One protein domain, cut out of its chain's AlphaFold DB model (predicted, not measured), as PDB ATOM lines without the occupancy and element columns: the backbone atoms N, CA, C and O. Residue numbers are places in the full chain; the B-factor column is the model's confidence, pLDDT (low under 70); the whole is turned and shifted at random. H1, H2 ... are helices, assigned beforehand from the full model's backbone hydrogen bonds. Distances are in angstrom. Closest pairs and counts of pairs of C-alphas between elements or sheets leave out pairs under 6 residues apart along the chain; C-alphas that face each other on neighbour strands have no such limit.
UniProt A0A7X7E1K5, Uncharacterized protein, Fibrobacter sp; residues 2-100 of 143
ATOM      1  N   ILE A   2     356.160 379.040 348.151       57.72
ATOM      2  CA  ILE A   2     355.112 378.037 347.831       57.72
ATOM      3  C   ILE A   2     354.967 376.919 348.892       57.72
ATOM      4  O   ILE A   2     353.872 376.409 349.114       57.72
ATOM      5  N   SER A   3     356.044 376.570 349.604       57.66
ATOM      6  CA  SER A   3     356.026 375.604 350.717       57.66
ATOM      7  C   SER A   3     355.269 376.102 351.956       57.66
ATOM      8  O   SER A   3     354.605 375.312 352.620       57.66
ATOM      9  N   PHE A   4     355.304 377.410 352.225       61.28
ATOM     10  CA  PHE A   4     354.598 378.046 353.343       61.28
ATOM     11  C   PHE A   4     353.082 378.069 353.104       61.28
ATOM     12  O   PHE A   4     352.291 377.774 353.994       61.28
ATOM     13  N   VAL A   5     352.681 378.322 351.854       63.03
ATOM     14  CA  VAL A   5     351.277 378.267 351.427       63.03
ATOM     15  C   VAL A   5     350.749 376.829 351.496       63.03
ATOM     16  O   VAL A   5     349.660 376.608 352.012       63.03
ATOM     17  N   LYS A   6     351.534 375.822 351.086       56.09
ATOM     18  CA  LYS A   6     351.141 374.410 351.248       56.09
ATOM     19  C   LYS A   6     351.006 373.986 352.714       56.09
ATOM     20  O   LYS A   6     350.092 373.229 353.006       56.09
ATOM     21  N   GLN A   7     351.844 374.479 353.627       57.12
ATOM     22  CA  GLN A   7     351.685 374.233 355.069       57.12
ATOM     23  C   GLN A   7     350.448 374.922 355.658       57.12
ATOM     24  O   GLN A   7     349.795 374.332 356.510       57.12
ATOM     25  N   LEU A   8     350.079 376.114 355.175       57.38
ATOM     26  CA  LEU A   8     348.815 376.770 355.533       57.38
ATOM     27  C   LEU A   8     347.600 375.965 355.052       57.38
ATOM     28  O   LEU A   8     346.695 375.714 355.837       57.38
ATOM     29  N   PHE A   9     347.600 375.499 353.799       56.84
ATOM     30  CA  PHE A   9     346.497 374.694 353.260       56.84
ATOM     31  C   PHE A   9     346.450 373.256 353.808       56.84
ATOM     32  O   PHE A   9     345.368 372.688 353.887       56.84
ATOM     33  N   LEU A  10     347.581 372.669 354.221       53.84
ATOM     34  CA  LEU A  10     347.629 371.354 354.881       53.84
ATOM     35  C   LEU A  10     347.263 371.415 356.374       53.84
ATOM     36  O   LEU A  10     346.822 370.407 356.920       53.84
ATOM     37  N   ASN A  11     347.421 372.575 357.021       56.53
ATOM     38  CA  ASN A  11     346.997 372.800 358.407       56.53
ATOM     39  C   ASN A  11     345.563 373.324 358.539       56.53
ATOM     40  O   ASN A  11     345.080 373.387 359.667       56.53
ATOM     41  N   LEU A  12     344.880 373.653 357.433       55.78
ATOM     42  CA  LEU A  12     343.432 373.861 357.433       55.78
ATOM     43  C   LEU A  12     342.763 372.519 357.723       55.78
ATOM     44  O   LEU A  12     342.496 371.709 356.832       55.78
ATOM     45  N   ARG A  13     342.530 372.257 359.008       69.25
ATOM     46  CA  ARG A  13     341.799 371.070 359.433       69.25
ATOM     47  C   ARG A  13     340.334 371.309 359.110       69.25
ATOM     48  O   ARG A  13     339.816 372.408 359.269       69.25
ATOM     49  N   PHE A  14     339.621 370.244 358.756       73.12
ATOM     50  CA  PHE A  14     338.155 370.266 358.676       73.12
ATOM     51  C   PHE A  14     337.508 370.857 359.949       73.12
ATOM     52  O   PHE A  14     336.443 371.467 359.886       73.12
ATOM     53  N   ALA A  15     338.203 370.747 361.087       69.31
ATOM     54  CA  ALA A  15     337.858 371.390 362.348       69.31
ATOM     55  C   ALA A  15     337.717 372.921 362.252       69.31
ATOM     56  O   ALA A  15     336.792 373.446 362.851       69.31
ATOM     57  N   ASP A  16     338.549 373.626 361.476       74.38
ATOM     58  CA  ASP A  16     338.517 375.095 361.378       74.38
ATOM     59  C   ASP A  16     337.288 375.584 360.594       74.38
ATOM     60  O   ASP A  16     336.642 376.568 360.952       74.38
ATOM     61  N   PHE A  17     336.915 374.855 359.538       79.88
ATOM     62  CA  PHE A  17     335.693 375.130 358.778       79.88
ATOM     63  C   PHE A  17     334.435 374.854 359.611       79.88
ATOM     64  O   PHE A  17     333.461 375.615 359.574       79.88
ATOM     65  N   LEU A  18     334.470 373.773 360.396       78.50
ATOM     66  CA  LEU A  18     333.422 373.444 361.352       78.50
ATOM     67  C   LEU A  18     333.349 374.504 362.465       78.50
ATOM     68  O   LEU A  18     332.249 374.868 362.872       78.50
ATOM     69  N   ASP A  19     334.485 375.079 362.867       72.69
ATOM     70  CA  ASP A  19     334.567 376.147 363.868       72.69
ATOM     71  C   ASP A  19     333.868 377.429 363.442       72.69
ATOM     72  O   ASP A  19     332.939 377.895 364.106       72.69
ATOM     73  N   ILE A  20     334.206 377.929 362.257       80.44
ATOM     74  CA  ILE A  20     333.576 379.131 361.703       80.44
ATOM     75  C   ILE A  20     332.066 378.923 361.516       80.44
ATOM     76  O   ILE A  20     331.271 379.810 361.832       80.44
ATOM     77  N   SER A  21     331.659 377.741 361.044       82.31
ATOM     78  CA  SER A  21     330.246 377.423 360.811       82.31
ATOM     79  C   SER A  21     329.439 377.387 362.113       82.31
ATOM     80  O   SER A  21     328.353 377.965 362.187       82.31
ATOM     81  N   VAL A  22     329.974 376.751 363.161       79.19
ATOM     82  CA  VAL A  22     329.319 376.669 364.476       79.19
ATOM     83  C   VAL A  22     329.183 378.055 365.106       79.19
ATOM     84  O   VAL A  22     328.095 378.409 365.569       79.19
ATOM     85  N   VAL A  23     330.238 378.875 365.068       75.69
ATOM     86  CA  VAL A  23     330.203 380.254 365.587       75.69
ATOM     87  C   VAL A  23     329.185 381.110 364.842       75.69
ATOM     88  O   VAL A  23     328.422 381.847 365.469       75.69
ATOM     89  N   ALA A  24     329.132 381.009 363.514       79.62
ATOM     90  CA  ALA A  24     328.204 381.789 362.701       79.62
ATOM     91  C   ALA A  24     326.736 381.465 363.028       79.62
ATOM     92  O   ALA A  24     325.934 382.377 363.246       79.62
ATOM     93  N   VAL A  25     326.387 380.176 363.127       82.12
ATOM     94  CA  VAL A  25     325.028 379.739 363.499       82.12
ATOM     95  C   VAL A  25     324.683 380.181 364.920       82.12
ATOM     96  O   VAL A  25     323.575 380.659 365.173       82.12
ATOM     97  N   PHE A  26     325.640 380.073 365.843       75.50
ATOM     98  CA  PHE A  26     325.465 380.509 367.221       75.50
ATOM     99  C   PHE A  26     325.156 382.003 367.337       75.50
ATOM    100  O   PHE A  26     324.201 382.398 368.015       75.50
ATOM    101  N   LEU A  27     325.943 382.838 366.655       74.88
ATOM    102  CA  LEU A  27     325.726 384.279 366.625       74.88
ATOM    103  C   LEU A  27     324.364 384.607 366.015       74.88
ATOM    104  O   LEU A  27     323.611 385.377 366.607       74.88
ATOM    105  N   TYR A  28     324.003 383.981 364.892       83.06
ATOM    106  CA  TYR A  28     322.700 384.185 364.257       83.06
ATOM    107  C   TYR A  28     321.531 383.899 365.211       83.06
ATOM    108  O   TYR A  28     320.614 384.720 365.343       83.06
ATOM    109  N   PHE A  29     321.576 382.764 365.916       75.00
ATOM    110  CA  PHE A  29     320.557 382.418 366.906       75.00
ATOM    111  C   PHE A  29     320.528 383.423 368.056       75.00
ATOM    112  O   PHE A  29     319.455 383.924 368.389       75.00
ATOM    113  N   THR A  30     321.691 383.777 368.606       66.25
ATOM    114  CA  THR A  30     321.813 384.749 369.703       66.25
ATOM    115  C   THR A  30     321.211 386.103 369.320       66.25
ATOM    116  O   THR A  30     320.371 386.632 370.047       66.25
ATOM    117  N   PHE A  31     321.551 386.642 368.146       71.56
ATOM    118  CA  PHE A  31     321.001 387.909 367.650       71.56
ATOM    119  C   PHE A  31     319.489 387.851 367.411       71.56
ATOM    120  O   PHE A  31     318.760 388.783 367.761       71.56
ATOM    121  N   THR A  32     318.998 386.752 366.838       71.75
ATOM    122  CA  THR A  32     317.561 386.556 366.594       71.75
ATOM    123  C   THR A  32     316.785 386.462 367.905       71.75
ATOM    124  O   THR A  32     315.654 386.940 368.010       71.75
ATOM    125  N   TRP A  33     317.403 385.874 368.924       62.69
ATOM    126  CA  TRP A  33     316.801 385.657 370.225       62.69
ATOM    127  C   TRP A  33     316.786 386.916 371.094       62.69
ATOM    128  O   TRP A  33     315.752 387.230 371.680       62.69
ATOM    129  N   LEU A  34     317.859 387.714 371.058       62.81
ATOM    130  CA  LEU A  34     317.906 389.058 371.650       62.81
ATOM    131  C   LEU A  34     316.800 389.981 371.109       62.81
ATOM    132  O   LEU A  34     316.352 390.887 371.807       62.81
ATOM    133  N   ARG A  35     316.320 389.744 369.880       61.28
ATOM    134  CA  ARG A  35     315.217 390.509 369.278       61.28
ATOM    135  C   ARG A  35     313.817 390.136 369.784       61.28
ATOM    136  O   ARG A  35     312.889 390.901 369.527       61.28
ATOM    137  N   LYS A  36     313.606 389.003 370.470       52.28
ATOM    138  CA  LYS A  36     312.267 388.589 370.948       52.28
ATOM    139  C   LYS A  36     312.146 388.694 372.476       52.28
ATOM    140  O   LYS A  36     313.057 388.353 373.214       52.28
ATOM    141  N   LYS A  37     310.994 389.213 372.927       54.78
ATOM    142  CA  LYS A  37     310.720 389.757 374.275       54.78
ATOM    143  C   LYS A  37     311.282 388.936 375.451       54.78
ATOM    144  O   LYS A  37     311.055 387.734 375.577       54.78
ATOM    145  N   ALA A  38     311.926 389.666 376.362       58.59
ATOM    146  CA  ALA A  38     312.863 389.187 377.373       58.59
ATOM    147  C   ALA A  38     312.279 388.437 378.590       58.59
ATOM    148  O   ALA A  38     313.045 387.821 379.320       58.59
ATOM    149  N   SER A  39     310.967 388.419 378.848       57.53
ATOM    150  CA  SER A  39     310.509 388.017 380.196       57.53
ATOM    151  C   SER A  39     310.421 386.506 380.459       57.53
ATOM    152  O   SER A  39     310.279 386.105 381.609       57.53
ATOM    153  N   ARG A  40     310.492 385.644 379.434       57.81
ATOM    154  CA  ARG A  40     310.385 384.179 379.632       57.81
ATOM    155  C   ARG A  40     311.449 383.348 378.925       57.81
ATOM    156  O   ARG A  40     311.484 382.136 379.101       57.81
ATOM    157  N   SER A  41     312.301 383.983 378.125       63.19
ATOM    158  CA  SER A  41     313.269 383.269 377.297       63.19
ATOM    159  C   SER A  41     314.636 383.126 377.975       63.19
ATOM    160  O   SER A  41     315.224 382.069 377.835       63.19
ATOM    161  N   ILE A  42     315.104 384.064 378.808       69.88
ATOM    162  CA  ILE A  42     316.503 384.157 379.305       69.88
ATOM    163  C   ILE A  42     317.161 382.820 379.729       69.88
ATOM    164  O   ILE A  42     318.307 382.560 379.364       69.88
ATOM    165  N   VAL A  43     316.431 381.926 380.401       69.88
ATOM    166  CA  VAL A  43     316.924 380.592 380.797       69.88
ATOM    167  C   VAL A  43     317.337 379.722 379.600       69.88
ATOM    168  O   VAL A  43     318.396 379.100 379.630       69.88
ATOM    169  N   ILE A  44     316.536 379.694 378.530       71.94
ATOM    170  CA  ILE A  44     316.786 378.862 377.340       71.94
ATOM    171  C   ILE A  44     318.053 379.326 376.614       71.94
ATOM    172  O   ILE A  44     318.847 378.504 376.165       71.94
ATOM    173  N   GLY A  45     318.285 380.633 376.532       74.81
ATOM    174  CA  GLY A  45     319.457 381.178 375.849       74.81
ATOM    175  C   GLY A  45     320.724 381.035 376.662       74.81
ATOM    176  O   GLY A  45     321.718 380.599 376.092       74.81
ATOM    177  N   ILE A  46     320.685 381.275 377.979       77.25
ATOM    178  CA  ILE A  46     321.817 380.941 378.860       77.25
ATOM    179  C   ILE A  46     322.160 379.451 378.716       77.25
ATOM    180  O   ILE A  46     323.325 379.109 378.522       77.25
ATOM    181  N   GLY A  47     321.150 378.574 378.718       79.62
ATOM    182  CA  GLY A  47     321.328 377.140 378.480       79.62
ATOM    183  C   GLY A  47     321.983 376.832 377.130       79.62
ATOM    184  O   GLY A  47     322.940 376.065 377.075       79.62
ATOM    185  N   SER A  48     321.524 377.470 376.050       76.12
ATOM    186  CA  SER A  48     322.097 377.276 374.712       76.12
ATOM    187  C   SER A  48     323.549 377.760 374.602       76.12
ATOM    188  O   SER A  48     324.378 377.056 374.033       76.12
ATOM    189  N   VAL A  49     323.892 378.906 375.206       79.12
ATOM    190  CA  VAL A  49     325.263 379.444 375.226       79.12
ATOM    191  C   VAL A  49     326.200 378.487 375.961       79.12
ATOM    192  O   VAL A  49     327.271 378.165 375.451       79.12
ATOM    193  N   LEU A  50     325.788 377.986 377.131       81.31
ATOM    194  CA  LEU A  50     326.572 377.022 377.906       81.31
ATOM    195  C   LEU A  50     326.754 375.695 377.160       81.31
ATOM    196  O   LEU A  50     327.848 375.130 377.171       81.31
ATOM    197  N   PHE A  51     325.707 375.216 376.485       82.50
ATOM    198  CA  PHE A  51     325.760 373.992 375.691       82.50
ATOM    199  C   PHE A  51     326.747 374.107 374.522       82.50
ATOM    200  O   PHE A  51     327.609 373.244 374.352       82.50
ATOM    201  N   LEU A  52     326.681 375.197 373.754       79.94
ATOM    202  CA  LEU A  52     327.619 375.422 372.655       79.94
ATOM    203  C   LEU A  52     329.055 375.645 373.133       79.94
ATOM    204  O   LEU A  52     329.982 375.143 372.501       79.94
ATOM    205  N   TYR A  53     329.254 376.325 374.262       81.81
ATOM    206  CA  TYR A  53     330.582 376.452 374.861       81.81
ATOM    207  C   TYR A  53     331.170 375.088 375.258       81.81
ATOM    208  O   TYR A  53     332.348 374.826 375.006       81.81
ATOM    209  N   ALA A  54     330.360 374.192 375.831       77.56
ATOM    210  CA  ALA A  54     330.799 372.840 376.179       77.56
ATOM    211  C   ALA A  54     331.226 372.039 374.938       77.56
ATOM    212  O   ALA A  54     332.269 371.386 374.965       77.56
ATOM    213  N   ILE A  55     330.473 372.150 373.839       78.00
ATOM    214  CA  ILE A  55     330.834 371.560 372.542       78.00
ATOM    215  C   ILE A  55     332.154 372.153 372.036       78.00
ATOM    216  O   ILE A  55     333.078 371.404 371.729       78.00
ATOM    217  N   ALA A  56     332.287 373.481 372.010       80.75
ATOM    218  CA  ALA A  56     333.500 374.143 371.532       80.75
ATOM    219  C   ALA A  56     334.751 373.708 372.309       80.75
ATOM    220  O   ALA A  56     335.804 373.433 371.727       80.75
ATOM    221  N   ARG A  57     334.625 373.574 373.635       78.88
ATOM    222  CA  ARG A  57     335.705 373.084 374.493       78.88
ATOM    223  C   ARG A  57     336.019 371.610 374.240       78.88
ATOM    224  O   ARG A  57     337.191 371.244 374.231       78.88
ATOM    225  N   PHE A  58     335.003 370.778 374.008       74.06
ATOM    226  CA  PHE A  58     335.179 369.359 373.692       74.06
ATOM    227  C   PHE A  58     335.948 369.150 372.379       74.06
ATOM    228  O   PHE A  58     336.856 368.327 372.316       74.06
ATOM    229  N   PHE A  59     335.646 369.950 371.354       78.19
ATOM    230  CA  PHE A  59     336.331 369.913 370.058       78.19
ATOM    231  C   PHE A  59     337.661 370.690 370.028       78.19
ATOM    232  O   PHE A  59     338.313 370.737 368.986       78.19
ATOM    233  N   ASN A  60     338.106 371.249 371.162       76.88
ATOM    234  CA  ASN A  60     339.350 372.020 371.287       76.88
ATOM    235  C   ASN A  60     339.417 373.245 370.347       76.88
ATOM    236  O   ASN A  60     340.478 373.625 369.849       76.88
ATOM    237  N   MET A  61     338.266 373.874 370.102       79.25
ATOM    238  CA  MET A  61     338.137 375.063 369.260       79.25
ATOM    239  C   MET A  61     338.632 376.295 370.021       79.25
ATOM    240  O   MET A  61     337.883 376.943 370.757       79.25
ATOM    241  N   TYR A  62     339.926 376.589 369.887       77.56
ATOM    242  CA  TYR A  62     340.614 377.613 370.677       77.56
ATOM    243  C   TYR A  62     339.989 379.009 370.527       77.56
ATOM    244  O   TYR A  62     339.716 379.675 371.527       77.56
ATOM    245  N   MET A  63     339.707 379.436 369.293       77.44
ATOM    246  CA  MET A  63     339.159 380.772 369.029       77.44
ATOM    247  C   MET A  63     337.748 380.921 369.587       77.44
ATOM    248  O   MET A  63     337.440 381.888 370.283       77.44
ATOM    249  N   THR A  64     336.913 379.921 369.351       78.00
ATOM    250  CA  THR A  64     335.539 379.889 369.840       78.00
ATOM    251  C   THR A  64     335.493 379.854 371.359       78.00
ATOM    252  O   THR A  64     334.809 380.675 371.966       78.00
ATOM    253  N   SER A  65     336.301 379.001 371.992       80.38
ATOM    254  CA  SER A  65     336.489 378.978 373.447       80.38
ATOM    255  C   SER A  65     336.824 380.367 373.998       80.38
ATOM    256  O   SER A  65     336.213 380.801 374.974       80.38
ATOM    257  N   MET A  66     337.763 381.078 373.367       84.25
ATOM    258  CA  MET A  66     338.196 382.405 373.808       84.25
ATOM    259  C   MET A  66     337.071 383.448 373.699       84.25
ATOM    260  O   MET A  66     336.829 384.199 374.645       84.25
ATOM    261  N   VAL A  67     336.338 383.462 372.580       83.75
ATOM    262  CA  VAL A  67     335.197 384.372 372.369       83.75
ATOM    263  C   VAL A  67     334.069 384.080 373.358       83.75
ATOM    264  O   VAL A  67     333.538 385.004 373.977       83.75
ATOM    265  N   PHE A  68     333.730 382.807 373.565       84.81
ATOM    266  CA  PHE A  68     332.732 382.409 374.554       84.81
ATOM    267  C   PHE A  68     333.154 382.779 375.974       84.81
ATOM    268  O   PHE A  68     332.316 383.243 376.736       84.81
ATOM    269  N   GLN A  69     334.426 382.625 376.345       86.75
ATOM    270  CA  GLN A  69     334.906 382.975 377.682       86.75
ATOM    271  C   GLN A  69     334.791 384.484 377.952       86.75
ATOM    272  O   GLN A  69     334.299 384.887 379.013       86.75
ATOM    273  N   ALA A  70     335.167 385.321 376.980       87.00
ATOM    274  CA  ALA A  70     334.990 386.771 377.067       87.00
ATOM    275  C   ALA A  70     333.498 387.154 377.110       87.00
ATOM    276  O   ALA A  70     333.071 387.927 377.971       87.00
ATOM    277  N   GLY A  71     332.686 386.556 376.234       86.06
ATOM    278  CA  GLY A  71     331.245 386.795 376.153       86.06
ATOM    279  C   GLY A  71     330.480 386.350 377.400       86.06
ATOM    280  O   GLY A  71     329.622 387.088 377.877       86.06
ATOM    281  N   LEU A  72     330.806 385.188 377.973       85.38
ATOM    282  CA  LEU A  72     330.215 384.679 379.215       85.38
ATOM    283  C   LEU A  72     330.559 385.576 380.401       85.38
ATOM    284  O   LEU A  72     329.678 385.884 381.197       85.38
ATOM    285  N   THR A  73     331.807 386.045 380.490       88.75
ATOM    286  CA  THR A  73     332.224 386.994 381.533       88.75
ATOM    287  C   THR A  73     331.407 388.284 381.458       88.75
ATOM    288  O   THR A  73     330.812 388.696 382.453       88.75
ATOM    289  N   ALA A  74     331.297 388.884 380.268       87.50
ATOM    290  CA  ALA A  74     330.481 390.078 380.057       87.50
ATOM    291  C   ALA A  74     328.987 389.820 380.332       87.50
ATOM    292  O   ALA A  74     328.322 390.635 380.971       87.50
ATOM    293  N   SER A  75     328.471 388.665 379.905       81.94
ATOM    294  CA  SER A  75     327.074 388.268 380.112       81.94
ATOM    295  C   SER A  75     326.746 388.072 381.588       81.94
ATOM    296  O   SER A  75     325.673 388.479 382.011       81.94
ATOM    297  N   LEU A  76     327.651 387.496 382.388       86.31
ATOM    298  CA  LEU A  76     327.468 387.355 383.836       86.31
ATOM    299  C   LEU A  76     327.380 388.717 384.522       86.31
ATOM    300  O   LEU A  76     326.483 388.931 385.332       86.31
ATOM    301  N   VAL A  77     328.266 389.652 384.168       89.19
ATOM    302  CA  VAL A  77     328.218 391.024 384.695       89.19
ATOM    303  C   VAL A  77     326.903 391.701 384.303       89.19
ATOM    304  O   VAL A  77     326.217 392.256 385.157       89.19
ATOM    305  N   MET A  78     326.509 391.604 383.031       84.81
ATOM    306  CA  MET A  78     325.262 392.186 382.533       84.81
ATOM    307  C   MET A  78     324.027 391.558 383.194       84.81
ATOM    308  O   MET A  78     323.097 392.276 383.546       84.81
ATOM    309  N   LEU A  79     324.033 390.238 383.403       83.12
ATOM    310  CA  LEU A  79     322.984 389.509 384.113       83.12
ATOM    311  C   LEU A  79     322.875 390.041 385.537       83.12
ATOM    312  O   LEU A  79     321.794 390.449 385.937       83.12
ATOM    313  N   VAL A  80     323.982 390.122 386.277       84.69
ATOM    314  CA  VAL A  80     323.964 390.679 387.634       84.69
ATOM    315  C   VAL A  80     323.396 392.095 387.636       84.69
ATOM    316  O   VAL A  80     322.587 392.370 388.507       84.69
ATOM    317  N   ILE A  81     323.758 392.954 386.671       86.25
ATOM    318  CA  ILE A  81     323.261 394.338 386.549       86.25
ATOM    319  C   ILE A  81     321.759 394.406 386.232       86.25
ATOM    320  O   ILE A  81     321.041 395.183 386.854       86.25
ATOM    321  N   ILE A  82     321.268 393.606 385.284       80.75
ATOM    322  CA  ILE A  82     319.843 393.597 384.910       80.75
ATOM    323  C   ILE A  82     318.996 392.999 386.035       80.75
ATOM    324  O   ILE A  82     317.931 393.512 386.357       80.75
ATOM    325  N   PHE A  83     319.477 391.920 386.648       82.06
ATOM    326  CA  PHE A  83     318.757 391.172 387.672       82.06
ATOM    327  C   PHE A  83     319.046 391.661 389.101       82.06
ATOM    328  O   PHE A  83     318.706 390.955 390.054       82.06
ATOM    329  N   GLN A  84     319.650 392.844 389.291       81.31
ATOM    330  CA  GLN A  84     319.937 393.371 390.637       81.31
ATOM    331  C   GLN A  84     318.672 393.408 391.510       81.31
ATOM    332  O   GLN A  84     318.709 393.014 392.678       81.31
ATOM    333  N   GLU A  85     317.550 393.851 390.938       74.50
ATOM    334  CA  GLU A  85     316.265 393.997 391.632       74.50
ATOM    335  C   GLU A  85     315.563 392.647 391.863       74.50
ATOM    336  O   GLU A  85     315.064 392.382 392.960       74.50
ATOM    337  N   ASP A  86     315.599 391.747 390.878       82.06
ATOM    338  CA  ASP A  86     314.970 390.424 390.968       82.06
ATOM    339  C   ASP A  86     315.642 389.530 392.020       82.06
ATOM    340  O   ASP A  86     314.960 388.881 392.818       82.06
ATOM    341  N   ILE A  87     316.982 389.510 392.066       77.19
ATOM    342  CA  ILE A  87     317.742 388.728 393.057       77.19
ATOM    343  C   ILE A  87     317.409 389.211 394.471       77.19
ATOM    344  O   ILE A  87     317.168 388.394 395.364       77.19
ATOM    345  N   ARG A  88     317.334 390.533 394.665       82.88
ATOM    346  CA  ARG A  88     316.926 391.137 395.937       82.88
ATOM    347  C   ARG A  88     315.531 390.661 396.348       82.88
ATOM    348  O   ARG A  88     315.371 390.165 397.460       82.88
ATOM    349  N   MET A  89     314.557 390.717 395.440       80.50
ATOM    350  CA  MET A  89     313.190 390.260 395.710       80.50
ATOM    351  C   MET A  89     313.134 388.767 396.078       80.50
ATOM    352  O   MET A  89     312.374 388.367 396.964       80.50
ATOM    353  N   VAL A  90     313.916 387.912 395.412       83.38
ATOM    354  CA  VAL A  90     313.949 386.473 395.719       83.38
ATOM    355  C   VAL A  90     314.552 386.221 397.100       83.38
ATOM    356  O   VAL A  90     313.983 385.445 397.869       83.38
ATOM    357  N   ILE A  91     315.644 386.900 397.459       79.31
ATOM    358  CA  ILE A  91     316.257 386.794 398.793       79.31
ATOM    359  C   ILE A  91     315.286 387.272 399.874       79.31
ATOM    360  O   ILE A  91     315.133 386.603 400.891       79.31
ATOM    361  N   GLU A  92     314.574 388.378 399.649       79.19
ATOM    362  CA  GLU A  92     313.541 388.865 400.571       79.19
ATOM    363  C   GLU A  92     312.414 387.841 400.761       79.19
ATOM    364  O   GLU A  92     311.977 387.579 401.889       79.19
ATOM    365  N   ARG A  93     311.968 387.197 399.674       77.88
ATOM    366  CA  ARG A  93     310.985 386.107 399.744       77.88
ATOM    367  C   ARG A  93     311.526 384.915 400.532       77.88
ATOM    368  O   ARG A  93     310.816 384.425 401.406       77.88
ATOM    369  N   LEU A  94     312.766 384.492 400.290       81.00
ATOM    370  CA  LEU A  94     313.411 383.392 401.017       81.00
ATOM    371  C   LEU A  94     313.620 383.721 402.506       81.00
ATOM    372  O   LEU A  94     313.327 382.896 403.366       81.00
ATOM    373  N   ALA A  95     314.025 384.949 402.834       75.62
ATOM    374  CA  ALA A  95     314.159 385.425 404.210       75.62
ATOM    375  C   ALA A  95     312.807 385.461 404.947       75.62
ATOM    376  O   ALA A  95     312.728 385.203 406.150       75.62
ATOM    377  N   THR A  96     311.717 385.729 404.224       67.38
ATOM    378  CA  THR A  96     310.358 385.708 404.786       67.38
ATOM    379  C   THR A  96     309.884 384.285 405.101       67.38
ATOM    380  O   THR A  96     309.120 384.105 406.050       67.38
ATOM    381  N   ILE A  97     310.371 383.266 404.381       65.31
ATOM    382  CA  ILE A  97     310.070 381.852 404.674       65.31
ATOM    383  C   ILE A  97     310.616 381.465 406.059       65.31
ATOM    384  O   ILE A  97     309.918 380.800 406.818       65.31
ATOM    385  N   GLY A  98     311.789 381.980 406.453       58.47
ATOM    386  CA  GLY A  98     312.340 381.796 407.805       58.47
ATOM    387  C   GLY A  98     311.585 382.553 408.911       58.47
ATOM    388  O   GLY A  98     311.561 382.119 410.058       58.47
ATOM    389  N   ARG A  99     310.904 383.660 408.581       54.56
ATOM    390  CA  ARG A  99     310.081 384.439 409.532       54.56
ATOM    391  C   ARG A  99     308.641 383.941 409.676       54.56
ATOM    392  O   ARG A  99     307.900 384.471 410.508       54.56
ATOM    393  N   PHE A 100     308.229 382.926 408.917       50.38
ATOM    394  CA  PHE A 100     306.858 382.411 408.981       50.38
ATOM    395  C   PHE A 100     306.534 381.699 410.309       50.38
ATOM    396  O   PHE A 100     305.362 381.526 410.635       50.38
TER     397      PHE A 100
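AT A GLANCE: This is residues 2 to 100 of the 143 residues of an uncharacterized protein of Fibrobacter sp (UniProt A0A7X7E1K5). H2, H3 and H4 make a small up-and-down bundle, each folding back along the one before; residues 2 to 14 with H1 and residues 80 to 100 with H5 stick out as arms at opposite ends. The 99 printed residues include five named helices, H1 to H5 in order, and no named strand: all helix. The whole is extended, radius of gyration of the C-alphas 19.8 A, spanning 77 by 26 by 19 A.

IN THESE COORDINATES: H1 is residues 2 to 11, from C-alpha 2 at (355.112, 378.037, 347.831). H2 is residues 14 to 34, 30.5 A; H3 42 to 58, 24.5 A; H4 62 to 82, 29.8 A; H5 84 to 99, ending at C-alpha 99 (310.081, 384.439, 409.532).

HOW THE PARTS SIT: H1 and H2 are apart. Hairpin H2 and H3 touch, C-alphas of Thr 30 and Gly 45 closest at 7.5 A, opposite ways at a shallow 8 degrees. In hairpin H3 and H4, residues 53 to 57 alone touch residues 62 to 68 alone, C-alphas of Ala 56 and Ser 65 closest at 6.0 A. H4 and H5 meet only through their link. Every O i to N i+4 pair is within hydrogen-bond range in H1 to H4, 11 of 12 in H5.

THE WHOLE: The printed part has no cut and no long link. Mean pLDDT of the printed part is 74.0; 30 residues are under 70, among them 2 to 13.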